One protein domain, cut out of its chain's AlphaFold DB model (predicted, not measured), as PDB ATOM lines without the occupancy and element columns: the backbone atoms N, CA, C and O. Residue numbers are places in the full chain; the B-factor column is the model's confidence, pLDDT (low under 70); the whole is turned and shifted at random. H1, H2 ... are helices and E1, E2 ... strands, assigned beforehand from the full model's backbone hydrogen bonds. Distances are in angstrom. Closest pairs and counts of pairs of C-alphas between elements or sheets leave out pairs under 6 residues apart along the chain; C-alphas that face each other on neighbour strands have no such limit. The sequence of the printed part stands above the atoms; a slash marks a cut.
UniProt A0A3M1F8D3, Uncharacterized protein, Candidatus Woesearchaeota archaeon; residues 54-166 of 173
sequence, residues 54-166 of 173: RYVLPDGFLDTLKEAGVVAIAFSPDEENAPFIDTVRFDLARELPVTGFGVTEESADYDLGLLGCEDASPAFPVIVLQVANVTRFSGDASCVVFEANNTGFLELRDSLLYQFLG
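Overview. This is residues 54 to 166 of the 173 residues of an uncharacterized protein of Candidatus Woesearchaeota archaeon (UniProt A0A3M1F8D3). What shape do these atoms make? One strongly twisted sheet of five strands has helices over one face: H2 and H3 lie side by side there, and the shorter H1 sits nearby, beside the strands. This makes two layers, helices on one face of a sheet, and the opposite face has no named helix. What are the parts? The 113 printed residues have three named helices and five named strands, along the chain H1 E1 H2 E2 E3 E4 E5 H3, and the class is mixed; the sheet, also mixed, has the order E2 E1 E3 E5 E4. How large is it? It is compact and rounded, with a radius of gyration of the C-alphas of 12.6 A and spans of 36 by 28 by 23 A.

Arrangement. What follows H1, residues 61 to 68? E1, residues 71 to 75, H2, residues 82 to 95, and E2, residues 98 to 103, form a strand-helix-strand unit, two parallel neighbour strands with a helix between, and its crossover is right-handed; N 99 and O 71 are 2.9 A apart. How does the sheet go on? E3, residues 126 to 131, is parallel to E1, with N 74 and O 127 at 2.8 A, and to E5, residues 143 to 148, with N 146 and O 128 at 2.7 A. E4, residues 136 to 139, and E5 are an antiparallel hairpin, with N 145 and O 138 at 2.8 A. Where are the helices? H2 lies over E1 and E3 at a height over the sheet of 9.0 A, and H3, residues 152 to 165, over E5 and E4 at 9.9 A. H2 and H3 touch at a shallow tilt of 9 degrees, the same way, their closest C-alphas those of Val 88 and Arg 157, 6.3 A apart. H1 and H3 only just touch, with 3 pairs of C-alphas within 8 A, the closest those of Leu 62 and Phe 164, 6.6 A apart; in H1, H2 and H3 every O i to N i+4 pair is within hydrogen-bond range.

Along the chain. Where does H1 begin? C-alpha 61 is at (-18.074, 42.028, -32.400), and H1 is 10.4 A long. How long are the others? H2 measures 19.8 A, E3 16.1 A, E5 15.8 A and H3 19.9 A. Where does H3 end? C-alpha 165 is at (-12.379, 30.011, -28.573).

Size, cuts and confidence. How far does it reach? The two C-alphas farthest apart, those of Ala 108 and Gly 166, are 39.0 A apart. Is it unbroken? The printed part has no cut; its long link is residues 104 to 125, from E2 to E3. How confident is the model? The mean pLDDT of the printed part is 96.3, and no printed residue is under 70.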
ATOM      1  N   ARG A  54     -11.478  40.486 -17.483       95.44
ATOM      2  CA  ARG A  54     -11.964  41.853 -17.246       95.44
ATOM      3  C   ARG A  54     -12.124  42.688 -18.521       95.44
ATOM      4  O   ARG A  54     -12.726  43.757 -18.459       95.44
ATOM      5  N   TYR A  55     -11.527  42.264 -19.637       96.25
ATOM      6  CA  TYR A  55     -11.572  43.006 -20.893       96.25
ATOM      7  C   TYR A  55     -12.791  42.576 -21.703       96.25
ATOM      8  O   TYR A  55     -12.841  41.476 -22.246       96.25
ATOM      9  N   VAL A  56     -13.772  43.468 -21.774       95.12
ATOM     10  CA  VAL A  56     -15.051  43.226 -22.445       95.12
ATOM     11  C   VAL A  56     -14.965  43.720 -23.884       95.12
ATOM     12  O   VAL A  56     -14.610  44.879 -24.100       95.12
ATOM     13  N   LEU A  57     -15.241  42.845 -24.855       96.25
ATOM     14  CA  LEU A  57     -15.333  43.219 -26.270       96.25
ATOM     15  C   LEU A  57     -16.588  44.070 -26.532       96.25
ATOM     16  O   LEU A  57     -17.559  43.952 -25.788       96.25
ATOM     17  N   PRO A  58     -16.601  44.900 -27.590       96.56
ATOM     18  CA  PRO A  58     -17.825  45.561 -28.028       96.56
ATOM     19  C   PRO A  58     -18.923  44.544 -28.368       96.56
ATOM     20  O   PRO A  58     -18.650  43.498 -28.968       96.56
ATOM     21  N   ASP A  59     -20.165  44.875 -28.014       95.50
ATOM     22  CA  ASP A  59     -21.321  44.005 -28.238       95.50
ATOM     23  C   ASP A  59     -21.436  43.599 -29.717       95.50
ATOM     24  O   ASP A  59     -21.377  44.435 -30.623       95.50
ATOM     25  N   GLY A  60     -21.606  42.299 -29.970       95.25
ATOM     26  CA  GLY A  60     -21.767  41.743 -31.318       95.25
ATOM     27  C   GLY A  60     -20.484  41.650 -32.152       95.25
ATOM     28  O   GLY A  60     -20.519  41.064 -33.238       95.25
ATOM     29  N   PHE A  61     -19.340  42.152 -31.668       96.88
ATOM     30  CA  PHE A  61     -18.074  42.028 -32.400       96.88
ATOM     31  C   PHE A  61     -17.633  40.570 -32.532       96.88
ATOM     32  O   PHE A  61     -17.177  40.140 -33.589       96.88
ATOM     33  N   LEU A  62     -17.803  39.781 -31.470       96.31
ATOM     34  CA  LEU A  62     -17.389  38.383 -31.464       96.31
ATOM     35  C   LEU A  62     -18.182  37.531 -32.464       96.31
ATOM     36  O   LEU A  62     -17.607  36.657 -33.118       96.31
ATOM     37  N   ASP A  63     -19.483  37.789 -32.578       96.50
ATOM     38  CA  ASP A  63     -20.356  37.124 -33.542       96.50
ATOM     39  C   ASP A  63     -19.995  37.545 -34.965       96.50
ATOM     40  O   ASP A  63     -19.739  36.688 -35.810       96.50
ATOM     41  N   THR A  64     -19.822  38.850 -35.190       96.69
ATOM     42  CA  THR A  64     -19.371  39.396 -36.478       96.69
ATOM     43  C   THR A  64     -18.044  38.774 -36.917       96.69
ATOM     44  O   THR A  64     -17.911  38.324 -38.054       96.69
ATOM     45  N   LEU A  65     -17.071  38.657 -36.009       96.38
ATOM     46  CA  LEU A  65     -15.769  38.051 -36.287       96.38
ATOM     47  C   LEU A  65     -15.876  36.566 -36.677       96.38
ATOM     48  O   LEU A  65     -15.129  36.095 -37.536       96.38
ATOM     49  N   LYS A  66     -16.790  35.813 -36.054       95.50
ATOM     50  CA  LYS A  66     -17.030  34.396 -36.381       95.50
ATOM     51  C   LYS A  66     -17.775  34.228 -37.708       95.50
ATOM     52  O   LYS A  66     -17.515  33.256 -38.414       95.50
ATOM     53  N   GLU A  67     -18.684  35.144 -38.036       96.81
ATOM     54  CA  GLU A  67     -19.534  35.082 -39.232       96.81
ATOM     55  C   GLU A  67     -18.841  35.583 -40.502       96.81
ATOM     56  O   GLU A  67     -19.011  34.977 -41.562       96.81
ATOM     57  N   ALA A  68     -18.038  36.648 -40.414       95.31
ATOM     58  CA  ALA A  68     -17.408  37.280 -41.575       95.31
ATOM     59  C   ALA A  68     -16.474  36.334 -42.345       95.31
ATOM     60  O   ALA A  68     -16.295  36.468 -43.554       95.31
ATOM     61  N   GLY A  69     -15.849  35.379 -41.646       93.62
ATOM     62  CA  GLY A  69     -14.889  34.436 -42.229       93.62
ATOM     63  C   GLY A  69     -13.583  35.078 -42.714       93.62
ATOM     64  O   GLY A  69     -12.697  34.357 -43.170       93.62
ATOM     65  N   VAL A  70     -13.454  36.400 -42.596       96.44
ATOM     66  CA  VAL A  70     -12.272  37.213 -42.888       96.44
ATOM     67  C   VAL A  70     -12.172  38.338 -41.859       96.44
ATOM     68  O   VAL A  70     -13.175  38.733 -41.269       96.44
ATOM     69  N   VAL A  71     -10.971  38.860 -41.638       97.81
ATOM     70  CA  VAL A  71     -10.730  40.024 -40.774       97.81
ATOM     71  C   VAL A  71      -9.517  40.792 -41.291       97.81
ATOM     72  O   VAL A  71      -8.601  40.205 -41.873       97.81
ATOM     73  N   ALA A  72      -9.489  42.104 -41.094       98.25
ATOM     74  CA  ALA A  72      -8.304  42.912 -41.355       98.25
ATOM     75  C   ALA A  72      -7.736  43.494 -40.062       98.25
ATOM     76  O   ALA A  72      -8.458  43.698 -39.086       98.25
ATOM     77  N   ILE A  73      -6.426  43.737 -40.052       98.38
ATOM     78  CA  ILE A  73      -5.741  44.323 -38.899       98.38
ATOM     79  C   ILE A  73      -5.076  45.631 -39.317       98.38
ATOM     80  O   ILE A  73      -4.208  45.641 -40.189       98.38
ATOM     81  N   ALA A  74      -5.461  46.717 -38.663       98.12
ATOM     82  CA  ALA A  74      -4.810  48.011 -38.757       98.12
ATOM     83  C   ALA A  74      -3.989  48.291 -37.495       98.12
ATOM     84  O   ALA A  74      -4.276  47.751 -36.427       98.12
ATOM     85  N   PHE A  75      -2.969  49.136 -37.591       97.56
ATOM     86  CA  PHE A  75      -2.182  49.563 -36.435       97.56
ATOM     87  C   PHE A  75      -1.602  50.962 -36.647       97.56
ATOM     88  O   PHE A  75      -1.368  51.366 -37.787       97.56
ATOM     89  N   SER A  76      -1.354  51.687 -35.557       92.44
ATOM     90  CA  SER A  76      -0.543  52.907 -35.628       92.44
ATOM     91  C   SER A  76       0.946  52.524 -35.669       92.44
ATOM     92  O   SER A  76       1.385  51.706 -34.851       92.44
ATOM     93  N   PRO A  77       1.717  53.055 -36.631       89.62
ATOM     94  CA  PRO A  77       3.147  52.823 -36.771       89.62
ATOM     95  C   PRO A  77       3.916  53.595 -35.684       89.62
ATOM     96  O   PRO A  77       4.560  54.605 -35.948       89.62
ATOM     97  N   ASP A  78       3.832  53.112 -34.446       86.31
ATOM     98  CA  ASP A  78       4.573  53.624 -33.292       86.31
ATOM     99  C   ASP A  78       5.830  52.779 -33.042       86.31
ATOM    100  O   ASP A  78       5.741  51.566 -32.832       86.31
ATOM    101  N   GLU A  79       7.008  53.406 -33.050       83.12
ATOM    102  CA  GLU A  79       8.285  52.690 -32.916       83.12
ATOM    103  C   GLU A  79       8.480  52.053 -31.530       83.12
ATOM    104  O   GLU A  79       9.059  50.969 -31.430       83.12
ATOM    105  N   GLU A  80       8.000  52.692 -30.456       91.56
ATOM    106  CA  GLU A  80       8.195  52.199 -29.086       91.56
ATOM    107  C   GLU A  80       7.438  50.882 -28.864       91.56
ATOM    108  O   GLU A  80       7.957  49.941 -28.256       91.56
ATOM    109  N   ASN A  81       6.226  50.791 -29.412       93.19
ATOM    110  CA  ASN A  81       5.343  49.640 -29.266       93.19
ATOM    111  C   ASN A  81       5.429  48.634 -30.417       93.19
ATOM    112  O   ASN A  81       4.817  47.563 -30.316       93.19
ATOM    113  N   ALA A  82       6.198  48.930 -31.469       93.12
ATOM    114  CA  ALA A  82       6.316  48.097 -32.665       93.12
ATOM    115  C   ALA A  82       6.547  46.603 -32.360       93.12
ATOM    116  O   ALA A  82       5.815  45.781 -32.913       93.12
ATOM    117  N   PRO A  83       7.440  46.195 -31.427       95.06
ATOM    118  CA  PRO A  83       7.650  44.772 -31.149       95.06
ATOM    119  C   PRO A  83       6.397  44.052 -30.631       95.06
ATOM    120  O   PRO A  83       6.151  42.896 -30.981       95.06
ATOM    121  N   PHE A  84       5.595  44.719 -29.795       96.62
ATOM    122  CA  PHE A  84       4.362  44.150 -29.248       96.62
ATOM    123  C   PHE A  84       3.240  44.142 -30.284       96.62
ATOM    124  O   PHE A  84       2.543  43.134 -30.415       96.62
ATOM    125  N   ILE A  85       3.105  45.228 -31.047       96.00
ATOM    126  CA  ILE A  85       2.135  45.350 -32.141       96.00
ATOM    127  C   ILE A  85       2.386  44.266 -33.192       96.00
ATOM    128  O   ILE A  85       1.461  43.537 -33.549       96.00
ATOM    129  N   ASP A  86       3.630  44.086 -33.633       95.75
ATOM    130  CA  ASP A  86       3.976  43.084 -34.641       95.75
ATOM    131  C   ASP A  86       3.814  41.655 -34.125       95.75
ATOM    132  O   ASP A  86       3.314  40.794 -34.855       95.75
ATOM    133  N   THR A  87       4.157  41.400 -32.857       96.31
ATOM    134  CA  THR A  87       3.905  40.096 -32.223       96.31
ATOM    135  C   THR A  87       2.410  39.776 -32.241       96.31
ATOM    136  O   THR A  87       2.012  38.697 -32.683       96.31
ATOM    137  N   VAL A  88       1.564  40.727 -31.835       97.62
ATOM    138  CA  VAL A  88       0.107  40.545 -31.836       97.62
ATOM    139  C   VAL A  88      -0.443  40.391 -33.247       97.62
ATOM    140  O   VAL A  88      -1.240  39.482 -33.473       97.62
ATOM    141  N   ARG A  89      -0.007  41.207 -34.214       96.25
ATOM    142  CA  ARG A  89      -0.412  41.070 -35.623       96.25
ATOM    143  C   ARG A  89      -0.105  39.681 -36.160       96.25
ATOM    144  O   ARG A  89      -0.977  39.056 -36.761       96.25
ATOM    145  N   PHE A  90       1.117  39.202 -35.941       96.88
ATOM    146  CA  PHE A  90       1.552  37.897 -36.422       96.88
ATOM    147  C   PHE A  90       0.758  36.761 -35.772       96.88
ATOM    148  O   PHE A  90       0.282  35.856 -36.460       96.88
ATOM    149  N   ASP A  91       0.563  36.820 -34.455       97.06
ATOM    150  CA  ASP A  91      -0.191  35.799 -33.738       97.06
ATOM    151  C   ASP A  91      -1.670  35.785 -34.116       97.06
ATOM    152  O   ASP A  91      -2.229  34.712 -34.338       97.06
ATOM    153  N   LEU A  92      -2.311  36.951 -34.225       97.38
ATOM    154  CA  LEU A  92      -3.702  37.031 -34.668       97.38
ATOM    155  C   LEU A  92      -3.851  36.507 -36.097       97.38
ATOM    156  O   LEU A  92      -4.793  35.772 -36.362       97.38
ATOM    157  N   ALA A  93      -2.898  36.781 -36.990       97.00
ATOM    158  CA  ALA A  93      -2.911  36.239 -38.350       97.00
ATOM    159  C   ALA A  93      -2.750  34.714 -38.422       97.00
ATOM    160  O   ALA A  93      -3.177  34.097 -39.397       97.00
ATOM    161  N   ARG A  94      -2.163  34.085 -37.398       96.00
ATOM    162  CA  ARG A  94      -2.083  32.621 -37.296       96.00
ATOM    163  C   ARG A  94      -3.373  31.998 -36.762       96.00
ATOM    164  O   ARG A  94      -3.691  30.858 -37.113       96.00
ATOM    165  N   GLU A  95      -4.086  32.707 -35.889       96.00
ATOM    166  CA  GLU A  95      -5.252  32.164 -35.182       96.00
ATOM    167  C   GLU A  95      -6.609  32.596 -35.758       96.00
ATOM    168  O   GLU A  95      -7.598  31.888 -35.557       96.00
ATOM    169  N   LEU A  96      -6.657  33.706 -36.496       96.06
ATOM    170  CA  LEU A  96      -7.843  34.273 -37.143       96.06
ATOM    171  C   LEU A  96      -7.664  34.289 -38.672       96.06
ATOM    172  O   LEU A  96      -6.532  34.303 -39.156       96.06
ATOM    173  N   PRO A  97      -8.755  34.315 -39.460       94.62
ATOM    174  CA  PRO A  97      -8.681  34.370 -40.919       94.62
ATOM    175  C   PRO A  97      -8.324  35.785 -41.417       94.62
ATOM    176  O   PRO A  97      -9.123  36.453 -42.070       94.62
ATOM    177  N   VAL A  98      -7.126  36.273 -41.084       95.62
ATOM    178  CA  VAL A  98      -6.675  37.613 -41.481       95.62
ATOM    179  C   VAL A  98      -6.414  37.657 -42.985       95.62
ATOM    180  O   VAL A  98      -5.614  36.882 -43.507       95.62
ATOM    181  N   THR A  99      -7.062  38.587 -43.686       95.12
ATOM    182  CA  THR A  99      -6.927  38.755 -45.144       95.12
ATOM    183  C   THR A  99      -6.192  40.022 -45.556       95.12
ATOM    184  O   THR A  99      -5.849  40.166 -46.727       95.12
ATOM    185  N   GLY A 100      -5.948  40.949 -44.627       95.06
ATOM    186  CA  GLY A 100      -5.303  42.219 -44.936       95.06
ATOM    187  C   GLY A 100      -4.681  42.890 -43.721       95.06
ATOM    188  O   GLY A 100      -5.124  42.697 -42.587       95.06
ATOM    189  N   PHE A 101      -3.659  43.694 -43.995       97.44
ATOM    190  CA  PHE A 101      -3.029  44.583 -43.031       97.44
ATOM    191  C   PHE A 101      -3.041  46.010 -43.566       97.44
ATOM    192  O   PHE A 101      -2.859  46.210 -44.767       97.44
ATOM    193  N   GLY A 102      -3.192  46.976 -42.672       97.25
ATOM    194  CA  GLY A 102      -3.041  48.391 -42.987       97.25
ATOM    195  C   GLY A 102      -2.450  49.168 -41.821       97.25
ATOM    196  O   GLY A 102      -2.232  48.618 -40.740       97.25
ATOM    197  N   VAL A 103      -2.186  50.444 -42.056       97.69
ATOM    198  CA  VAL A 103      -1.757  51.403 -41.035       97.69
ATOM    199  C   VAL A 103      -2.839  52.457 -40.838       97.69
ATOM    200  O   VAL A 103      -3.565  52.784 -41.772       97.69
ATOM    201  N   THR A 104      -2.976  52.995 -39.630       96.81
ATOM    202  CA  THR A 104      -3.965  54.055 -39.359       96.81
ATOM    203  C   THR A 104      -3.508  55.433 -39.842       96.81
ATOM    204  O   THR A 104      -4.304  56.362 -39.921       96.81
ATOM    205  N   GLU A 105      -2.220  55.580 -40.148       95.50
ATOM    206  CA  GLU A 105      -1.584  56.804 -40.634       95.50
ATOM    207  C   GLU A 105      -0.375  56.455 -41.511       95.50
ATOM    208  O   GLU A 105       0.178  55.358 -41.411       95.50
ATOM    209  N   GLU A 106       0.027  57.371 -42.393       94.31
ATOM    210  CA  GLU A 106       1.165  57.152 -43.289       94.31
ATOM    211  C   GLU A 106       2.474  56.992 -42.497       94.31
ATOM    212  O   GLU A 106       2.753  57.750 -41.569       94.31
ATOM    213  N   SER A 107       3.310  56.034 -42.901       92.06
ATOM    214  CA  SER A 107       4.627  55.795 -42.307       92.06
ATOM    215  C   SER A 107       5.669  55.528 -43.384       92.06
ATOM    216  O   SER A 107       5.376  54.941 -44.423       92.06
ATOM    217  N   ALA A 108       6.904  55.959 -43.128       90.88
ATOM    218  CA  ALA A 108       8.041  55.650 -43.988       90.88
ATOM    219  C   ALA A 108       8.551  54.208 -43.798       90.88
ATOM    220  O   ALA A 108       9.197  53.671 -44.698       90.88
ATOM    221  N   ASP A 109       8.263  53.589 -42.649       90.12
ATOM    222  CA  ASP A 109       8.758  52.257 -42.283       90.12
ATOM    223  C   ASP A 109       7.837  51.132 -42.770       90.12
ATOM    224  O   ASP A 109       8.274  49.990 -42.933       90.12
ATOM    225  N   TYR A 110       6.569  51.454 -43.041       91.25
ATOM    226  CA  TYR A 110       5.552  50.498 -43.470       91.25
ATOM    227  C   TYR A 110       4.926  50.913 -44.805       91.25
ATOM    228  O   TYR A 110       4.113  51.830 -44.862       91.25
ATOM    229  N   ASP A 111       5.243  50.172 -45.871       94.94
ATOM    230  CA  ASP A 111       4.582  50.286 -47.182       94.94
ATOM    231  C   ASP A 111       3.243  49.523 -47.175       94.94
ATOM    232  O   ASP A 111       3.081  48.465 -47.789       94.94
ATOM    233  N   LEU A 112       2.303  50.009 -46.361       96.00
ATOM    234  CA  LEU A 112       0.956  49.464 -46.201       96.00
ATOM    235  C   LEU A 112      -0.086  50.548 -46.490       96.00
ATOM    236  O   LEU A 112       0.146  51.732 -46.268       96.00
ATOM    237  N   GLY A 113      -1.255  50.133 -46.983       96.94
ATOM    238  CA  GLY A 113      -2.373  51.049 -47.210       96.94
ATOM    239  C   GLY A 113      -2.971  51.574 -45.904       96.94
ATOM    240  O   GLY A 113      -2.851  50.931 -44.857       96.94
ATOM    241  N   LEU A 114      -3.653  52.719 -45.989       97.69
ATOM    242  CA  LEU A 114      -4.459  53.223 -44.882       97.69
ATOM    243  C   LEU A 114      -5.649  52.290 -44.642       97.69
ATOM    244  O   LEU A 114      -6.311  51.871 -45.594       97.69
ATOM    245  N   LEU A 115      -5.885  51.952 -43.380       97.88
ATOM    246  CA  LEU A 115      -7.020  51.152 -42.940       97.88
ATOM    247  C   LEU A 115      -7.436  51.609 -41.542       97.88
ATOM    248  O   LEU A 115      -6.588  51.722 -40.652       97.88
ATOM    249  N   GLY A 116      -8.732  51.806 -41.334       97.56
ATOM    250  CA  GLY A 116      -9.278  52.197 -40.037       97.56
ATOM    251  C   GLY A 116     -10.649  51.590 -39.749       97.56
ATOM    252  O   GLY A 116     -11.128  50.699 -40.454       97.56
ATOM    253  N   CYS A 117     -11.292  52.061 -38.680       97.81
ATOM    254  CA  CYS A 117     -12.653  51.629 -38.347       97.81
ATOM    255  C   CYS A 117     -13.693  52.116 -39.363       97.81
ATOM    256  O   CYS A 117     -14.760  51.524 -39.482       97.81
ATOM    257  N   GLU A 118     -13.396  53.180 -40.104       97.88
ATOM    258  CA  GLU A 118     -14.219  53.709 -41.189       97.88
ATOM    259  C   GLU A 118     -14.394  52.727 -42.355       97.88
ATOM    260  O   GLU A 118     -15.387  52.817 -43.078       97.88
ATOM    261  N   ASP A 119     -13.472  51.772 -42.504       97.56
ATOM    262  CA  ASP A 119     -13.513  50.723 -43.525       97.56
ATOM    263  C   ASP A 119     -14.199  49.438 -43.025       97.56
ATOM    264  O   ASP A 119     -14.378  48.479 -43.784       97.56
ATOM    265  N   ALA A 120     -14.574  49.392 -41.743       97.94
ATOM    266  CA  ALA A 120     -15.132  48.207 -41.117       97.94
ATOM    267  C   ALA A 120     -16.595  47.979 -41.513       97.94
ATOM    268  O   ALA A 120     -17.417  48.894 -41.586       97.94
ATOM    269  N   SER A 121     -16.949  46.714 -41.724       97.69
ATOM    270  CA  SER A 121     -18.331  46.295 -41.959       97.69
ATOM    271  C   SER A 121     -18.586  44.903 -41.377       97.69
ATOM    272  O   SER A 121     -17.627  44.178 -41.114       97.69
ATOM    273  N   PRO A 122     -19.848  44.456 -41.251       97.38
ATOM    274  CA  PRO A 122     -20.131  43.117 -40.736       97.38
ATOM    275  C   PRO A 122     -19.510  41.978 -41.559       97.38
ATOM    276  O   PRO A 122     -19.216  40.914 -41.031       97.38
ATOM    277  N   ALA A 123     -19.291  42.193 -42.860       97.25
ATOM    278  CA  ALA A 123     -18.632  41.220 -43.736       97.25
ATOM    279  C   ALA A 123     -17.099  41.369 -43.759       97.25
ATOM    280  O   ALA A 123     -16.406  40.524 -44.322       97.25
ATOM    281  N   PHE A 124     -16.576  42.458 -43.198       97.19
ATOM    282  CA  PHE A 124     -15.160  42.793 -43.190       97.19
ATOM    283  C   PHE A 124     -14.812  43.516 -41.881       97.19
ATOM    284  O   PHE A 124     -14.676  44.744 -41.869       97.19
ATOM    285  N   PRO A 125     -14.751  42.782 -40.755       98.25
ATOM    286  CA  PRO A 125     -14.420  43.371 -39.475       98.25
ATOM    287  C   PRO A 125     -12.958  43.815 -39.446       98.25
ATOM    288  O   PRO A 125     -12.083  43.192 -40.062       98.25
ATOM    289  N   VAL A 126     -12.693  44.878 -38.692       98.50
ATOM    290  CA  VAL A 126     -11.352  45.456 -38.547       98.50
ATOM    291  C   VAL A 126     -10.938  45.432 -37.080       98.50
ATOM    292  O   VAL A 126     -11.701  45.809 -36.191       98.50
ATOM    293  N   ILE A 127      -9.712  44.981 -36.825       98.62
ATOM    294  CA  ILE A 127      -9.044  45.093 -35.528       98.62
ATOM    295  C   ILE A 127      -8.006  46.206 -35.649       98.62
ATOM    296  O   ILE A 127      -7.074  46.086 -36.438       98.62
ATOM    297  N   VAL A 128      -8.140  47.271 -34.868       98.50
ATOM    298  CA  VAL A 128      -7.195  48.395 -34.853       98.50
ATOM    299  C   VAL A 128      -6.319  48.302 -33.609       98.50
ATOM    300  O   VAL A 128      -6.829  48.298 -32.496       98.50
ATOM    301  N   LEU A 129      -5.000  48.251 -33.766       98.25
ATOM    302  CA  LEU A 129      -4.044  48.298 -32.659       98.25
ATOM    303  C   LEU A 129      -3.607  49.748 -32.432       98.25
ATOM    304  O   LEU A 129      -2.893  50.323 -33.255       98.25
ATOM    305  N   GLN A 130      -4.042  50.341 -31.323       97.19
ATOM    306  CA  GLN A 130      -3.827  51.752 -31.026       97.19
ATOM    307  C   GLN A 130      -3.092  51.935 -29.698       97.19
ATOM    308  O   GLN A 130      -3.495  51.407 -28.660       97.19
ATOM    309  N   VAL A 131      -2.027  52.738 -29.721       96.94
ATOM    310  CA  VAL A 131      -1.290  53.077 -28.503       96.94
ATOM    311  C   VAL A 131      -2.144  53.974 -27.605       96.94
ATOM    312  O   VAL A 131      -2.647  55.016 -28.029       96.94
ATOM    313  N   ALA A 132      -2.308  53.573 -26.346       96.75
ATOM    314  CA  ALA A 132      -3.065  54.307 -25.339       96.75
ATOM    315  C   ALA A 132      -2.506  54.074 -23.927       96.75
ATOM    316  O   ALA A 132      -1.899  53.052 -23.625       96.75
ATOM    317  N   ASN A 133      -2.782  55.003 -23.007       96.44
ATOM    318  CA  ASN A 133      -2.383  54.885 -21.594       96.44
ATOM    319  C   ASN A 133      -3.270  53.928 -20.772       96.44
ATOM    320  O   ASN A 133      -3.115  53.818 -19.556       96.44
ATOM    321  N   VAL A 134      -4.240  53.284 -21.416       97.31
ATOM    322  CA  VAL A 134      -5.179  52.333 -20.820       97.31
ATOM    323  C   VAL A 134      -5.132  51.045 -21.624       97.31
ATOM    324  O   VAL A 134      -4.874  51.107 -22.818       97.31
ATOM    325  N   THR A 135      -5.409  49.911 -20.980       98.31
ATOM    326  CA  THR A 135      -5.570  48.614 -21.652       98.31
ATOM    327  C   THR A 135      -7.052  48.264 -21.682       98.31
ATOM    328  O   THR A 135      -7.631  48.000 -20.626       98.31
ATOM    329  N   ARG A 136      -7.694  48.304 -22.851       98.12
ATOM    330  CA  ARG A 136      -9.109  47.927 -23.029       98.12
ATOM    331  C   ARG A 136      -9.447  47.674 -24.497       98.12
ATOM    332  O   ARG A 136      -8.702  48.060 -25.391       98.12
ATOM    333  N   PHE A 137     -10.623  47.098 -24.718       98.19
ATOM    334  CA  PHE A 137     -11.283  47.168 -26.013       98.19
ATOM    335  C   PHE A 137     -12.202  48.389 -26.081       98.19
ATOM    336  O   PHE A 137     -12.814  48.783 -25.082       98.19
ATOM    337  N   SER A 138     -12.323  48.961 -27.269       97.94
ATOM    338  CA  SER A 138     -13.370  49.916 -27.632       97.94
ATOM    339  C   SER A 138     -13.812  49.684 -29.078       97.94
ATOM    340  O   SER A 138     -13.294  48.789 -29.743       97.94
ATOM    341  N   GLY A 139     -14.810  50.434 -29.549       97.19
ATOM    342  CA  GLY A 139     -15.367  50.292 -30.896       97.19
ATOM    343  C   GLY A 139     -16.816  49.811 -30.888       97.19
ATOM    344  O   GLY A 139     -17.585  50.161 -29.991       97.19
ATOM    345  N   ASP A 140     -17.181  49.039 -31.905       97.38
ATOM    346  CA  ASP A 140     -18.530  48.551 -32.177       97.38
ATOM    347  C   ASP A 140     -18.517  47.107 -32.720       97.38
ATOM    348  O   ASP A 140     -17.512  46.402 -32.652       97.38
ATOM    349  N   ALA A 141     -19.653  46.645 -33.247       97.38
ATOM    350  CA  ALA A 141     -19.810  45.279 -33.737       97.38
ATOM    351  C   ALA A 141     -18.931  44.937 -34.957       97.38
ATOM    352  O   ALA A 141     -18.690  43.764 -35.212       97.38
ATOM    353  N   SER A 142     -18.468  45.914 -35.739       98.06
ATOM    354  CA  SER A 142     -17.648  45.678 -36.940       98.06
ATOM    355  C   SER A 142     -16.195  46.106 -36.759       98.06
ATOM    356  O   SER A 142     -15.316  45.536 -37.404       98.06
ATOM    357  N   CYS A 143     -15.914  47.066 -35.880       98.44
ATOM    358  CA  CYS A 143     -14.553  47.471 -35.554       98.44
ATOM    359  C   CYS A 143     -14.259  47.308 -34.066       98.44
ATOM    360  O   CYS A 143     -14.959  47.879 -33.234       98.44
ATOM    361  N   VAL A 144     -13.159  46.632 -33.730       98.44
ATOM    362  CA  VAL A 144     -12.609  46.657 -32.371       98.44
ATOM    363  C   VAL A 144     -11.274  47.382 -32.365       98.44
ATOM    364  O   VAL A 144     -10.389  47.107 -33.173       98.44
ATOM    365  N   VAL A 145     -11.107  48.284 -31.410       98.50
ATOM    366  CA  VAL A 145      -9.853  48.980 -31.154       98.50
ATOM    367  C   VAL A 145      -9.221  48.393 -29.900       98.50
ATOM    368  O   VAL A 145      -9.826  48.355 -28.829       98.50
ATOM    369  N   PHE A 146      -7.994  47.909 -30.044       98.44
ATOM    370  CA  PHE A 146      -7.131  47.486 -28.956       98.44
ATOM    371  C   PHE A 146      -6.368  48.719 -28.488       98.44
ATOM    372  O   PHE A 146      -5.344  49.075 -29.069       98.44
ATOM    373  N   GLU A 147      -6.877  49.371 -27.451       98.25
ATOM    374  CA  GLU A 147      -6.190  50.475 -26.788       98.25
ATOM    375  C   GLU A 147      -5.256  49.875 -25.738       98.25
ATOM    376  O   GLU A 147      -5.741  49.277 -24.775       98.25
ATOM    377  N   ALA A 148      -3.940  49.980 -25.930       97.88
ATOM    378  CA  ALA A 148      -2.944  49.457 -24.989       97.88
ATOM    379  C   ALA A 148      -1.566  50.117 -25.152       97.88
ATOM    380  O   ALA A 148      -1.322  50.879 -26.079       97.88
ATOM    381  N   ASN A 149      -0.642  49.787 -24.251       96.81
ATOM    382  CA  ASN A 149       0.782  50.093 -24.368       96.81
ATOM    383  C   ASN A 149       1.590  48.867 -23.901       96.81
ATOM    384  O   ASN A 149       1.166  48.147 -22.986       96.81
ATOM    385  N   ASN A 150       2.745  48.623 -24.516       95.69
ATOM    386  CA  ASN A 150       3.677  47.545 -24.212       95.69
ATOM    387  C   ASN A 150       2.979  46.169 -24.167       95.69
ATOM    388  O   ASN A 150       2.293  45.752 -25.103       95.69
ATOM    389  N   THR A 151       3.100  45.459 -23.043       96.38
ATOM    390  CA  THR A 151       2.527  44.124 -22.833       96.38
ATOM    391  C   THR A 151       0.999  44.110 -22.817       96.38
ATOM    392  O   THR A 151       0.413  43.034 -22.938       96.38
ATOM    393  N   GLY A 152       0.335  45.268 -22.710       97.88
ATOM    394  CA  GLY A 152      -1.125  45.354 -22.766       97.88
ATOM    395  C   GLY A 152      -1.700  44.823 -24.082       97.88
ATOM    396  O   GLY A 152      -2.779  44.234 -24.080       97.88
ATOM    397  N   PHE A 153      -0.959  44.923 -25.191       98.12
ATOM    398  CA  PHE A 153      -1.374  44.322 -26.461       98.12
ATOM    399  C   PHE A 153      -1.464  42.792 -26.375       98.12
ATOM    400  O   PHE A 153      -2.416  42.207 -26.891       98.12
ATOM    401  N   LEU A 154      -0.525  42.141 -25.677       98.12
ATOM    402  CA  LEU A 154      -0.543  40.687 -25.471       98.12
ATOM    403  C   LEU A 154      -1.733  40.261 -24.601       98.12
ATOM    404  O   LEU A 154      -2.371  39.248 -24.879       98.12
ATOM    405  N   GLU A 155      -2.072  41.062 -23.586       98.19
ATOM    406  CA  GLU A 155      -3.252  40.833 -22.744       98.19
ATOM    407  C   GLU A 155      -4.558  40.891 -23.552       98.19
ATOM    408  O   GLU A 155      -5.411  40.011 -23.415       98.19
ATOM    409  N   LEU A 156      -4.708  41.901 -24.413       98.44
ATOM    410  CA  LEU A 156      -5.882  42.051 -25.275       98.44
ATOM    411  C   LEU A 156      -5.944  40.958 -26.350       98.44
ATOM    412  O   LEU A 156      -7.012  40.396 -26.591       98.44
ATOM    413  N   ARG A 157      -4.805  40.581 -26.941       98.12
ATOM    414  CA  ARG A 157      -4.704  39.437 -27.863       98.12
ATOM    415  C   ARG A 157      -5.213  38.157 -27.213       98.12
ATOM    416  O   ARG A 157      -6.041  37.460 -27.799       98.12
ATOM    417  N   ASP A 158      -4.739  37.850 -26.008       98.25
ATOM    418  CA  ASP A 158      -5.155  36.646 -25.292       98.25
ATOM    419  C   ASP A 158      -6.629  36.709 -24.901       98.25
ATOM    420  O   ASP A 158      -7.339  35.721 -25.078       98.25
ATOM    421  N   SER A 159      -7.113  37.868 -24.439       97.62
ATOM    422  CA  SER A 159      -8.529  38.059 -24.120       97.62
ATOM    423  C   SER A 159      -9.432  37.792 -25.326       97.62
ATOM    424  O   SER A 159     -10.379  37.009 -25.212       97.62
ATOM    425  N   LEU A 160      -9.103  38.362 -26.495       97.81
ATOM    426  CA  LEU A 160      -9.856  38.134 -27.731       97.81
ATOM    427  C   LEU A 160      -9.879  36.646 -28.081       97.81
ATOM    428  O   LEU A 160     -10.941  36.099 -28.369       97.81
ATOM    429  N   LEU A 161      -8.731  35.967 -28.036       97.44
ATOM    430  CA  LEU A 161      -8.663  34.550 -28.384       97.44
ATOM    431  C   LEU A 161      -9.391  33.663 -27.375       97.44
ATOM    432  O   LEU A 161     -10.064  32.720 -27.784       97.44
ATOM    433  N   TYR A 162      -9.323  33.955 -26.076       97.38
ATOM    434  CA  TYR A 162     -10.098  33.214 -25.083       97.38
ATOM    435  C   TYR A 162     -11.602  33.338 -25.320       97.38
ATOM    436  O   TYR A 162     -12.300  32.323 -25.261       97.38
ATOM    437  N   GLN A 163     -12.093  34.540 -25.628       96.00
ATOM    438  CA  GLN A 163     -13.503  34.777 -25.954       96.00
ATOM    439  C   GLN A 163     -13.882  34.102 -27.286       96.00
ATOM    440  O   GLN A 163     -14.867  33.367 -27.363       96.00
ATOM    441  N   PHE A 164     -13.045  34.226 -28.320       95.62
ATOM    442  CA  PHE A 164     -13.247  33.601 -29.634       95.62
ATOM    443  C   PHE A 164     -13.303  32.072 -29.569       95.62
ATOM    444  O   PHE A 164     -14.150  31.442 -30.208       95.62
ATOM    445  N   LEU A 165     -12.446  31.462 -28.749       95.88
ATOM    446  CA  LEU A 165     -12.379  30.011 -28.573       95.88
ATOM    447  C   LEU A 165     -13.445  29.468 -27.607       95.88
ATOM    448  O   LEU A 165     -13.683  28.254 -27.608       95.88
ATOM    449  N   GLY A 166     -14.115  30.341 -26.847       94.50
ATOM    450  CA  GLY A 166     -15.137  29.990 -25.856       94.50
ATOM    451  C   GLY A 166     -14.564  29.486 -24.529       94.50
ATOM    452  O   GLY A 166     -15.187  28.657 -23.871       94.50
TER     453      GLY A 166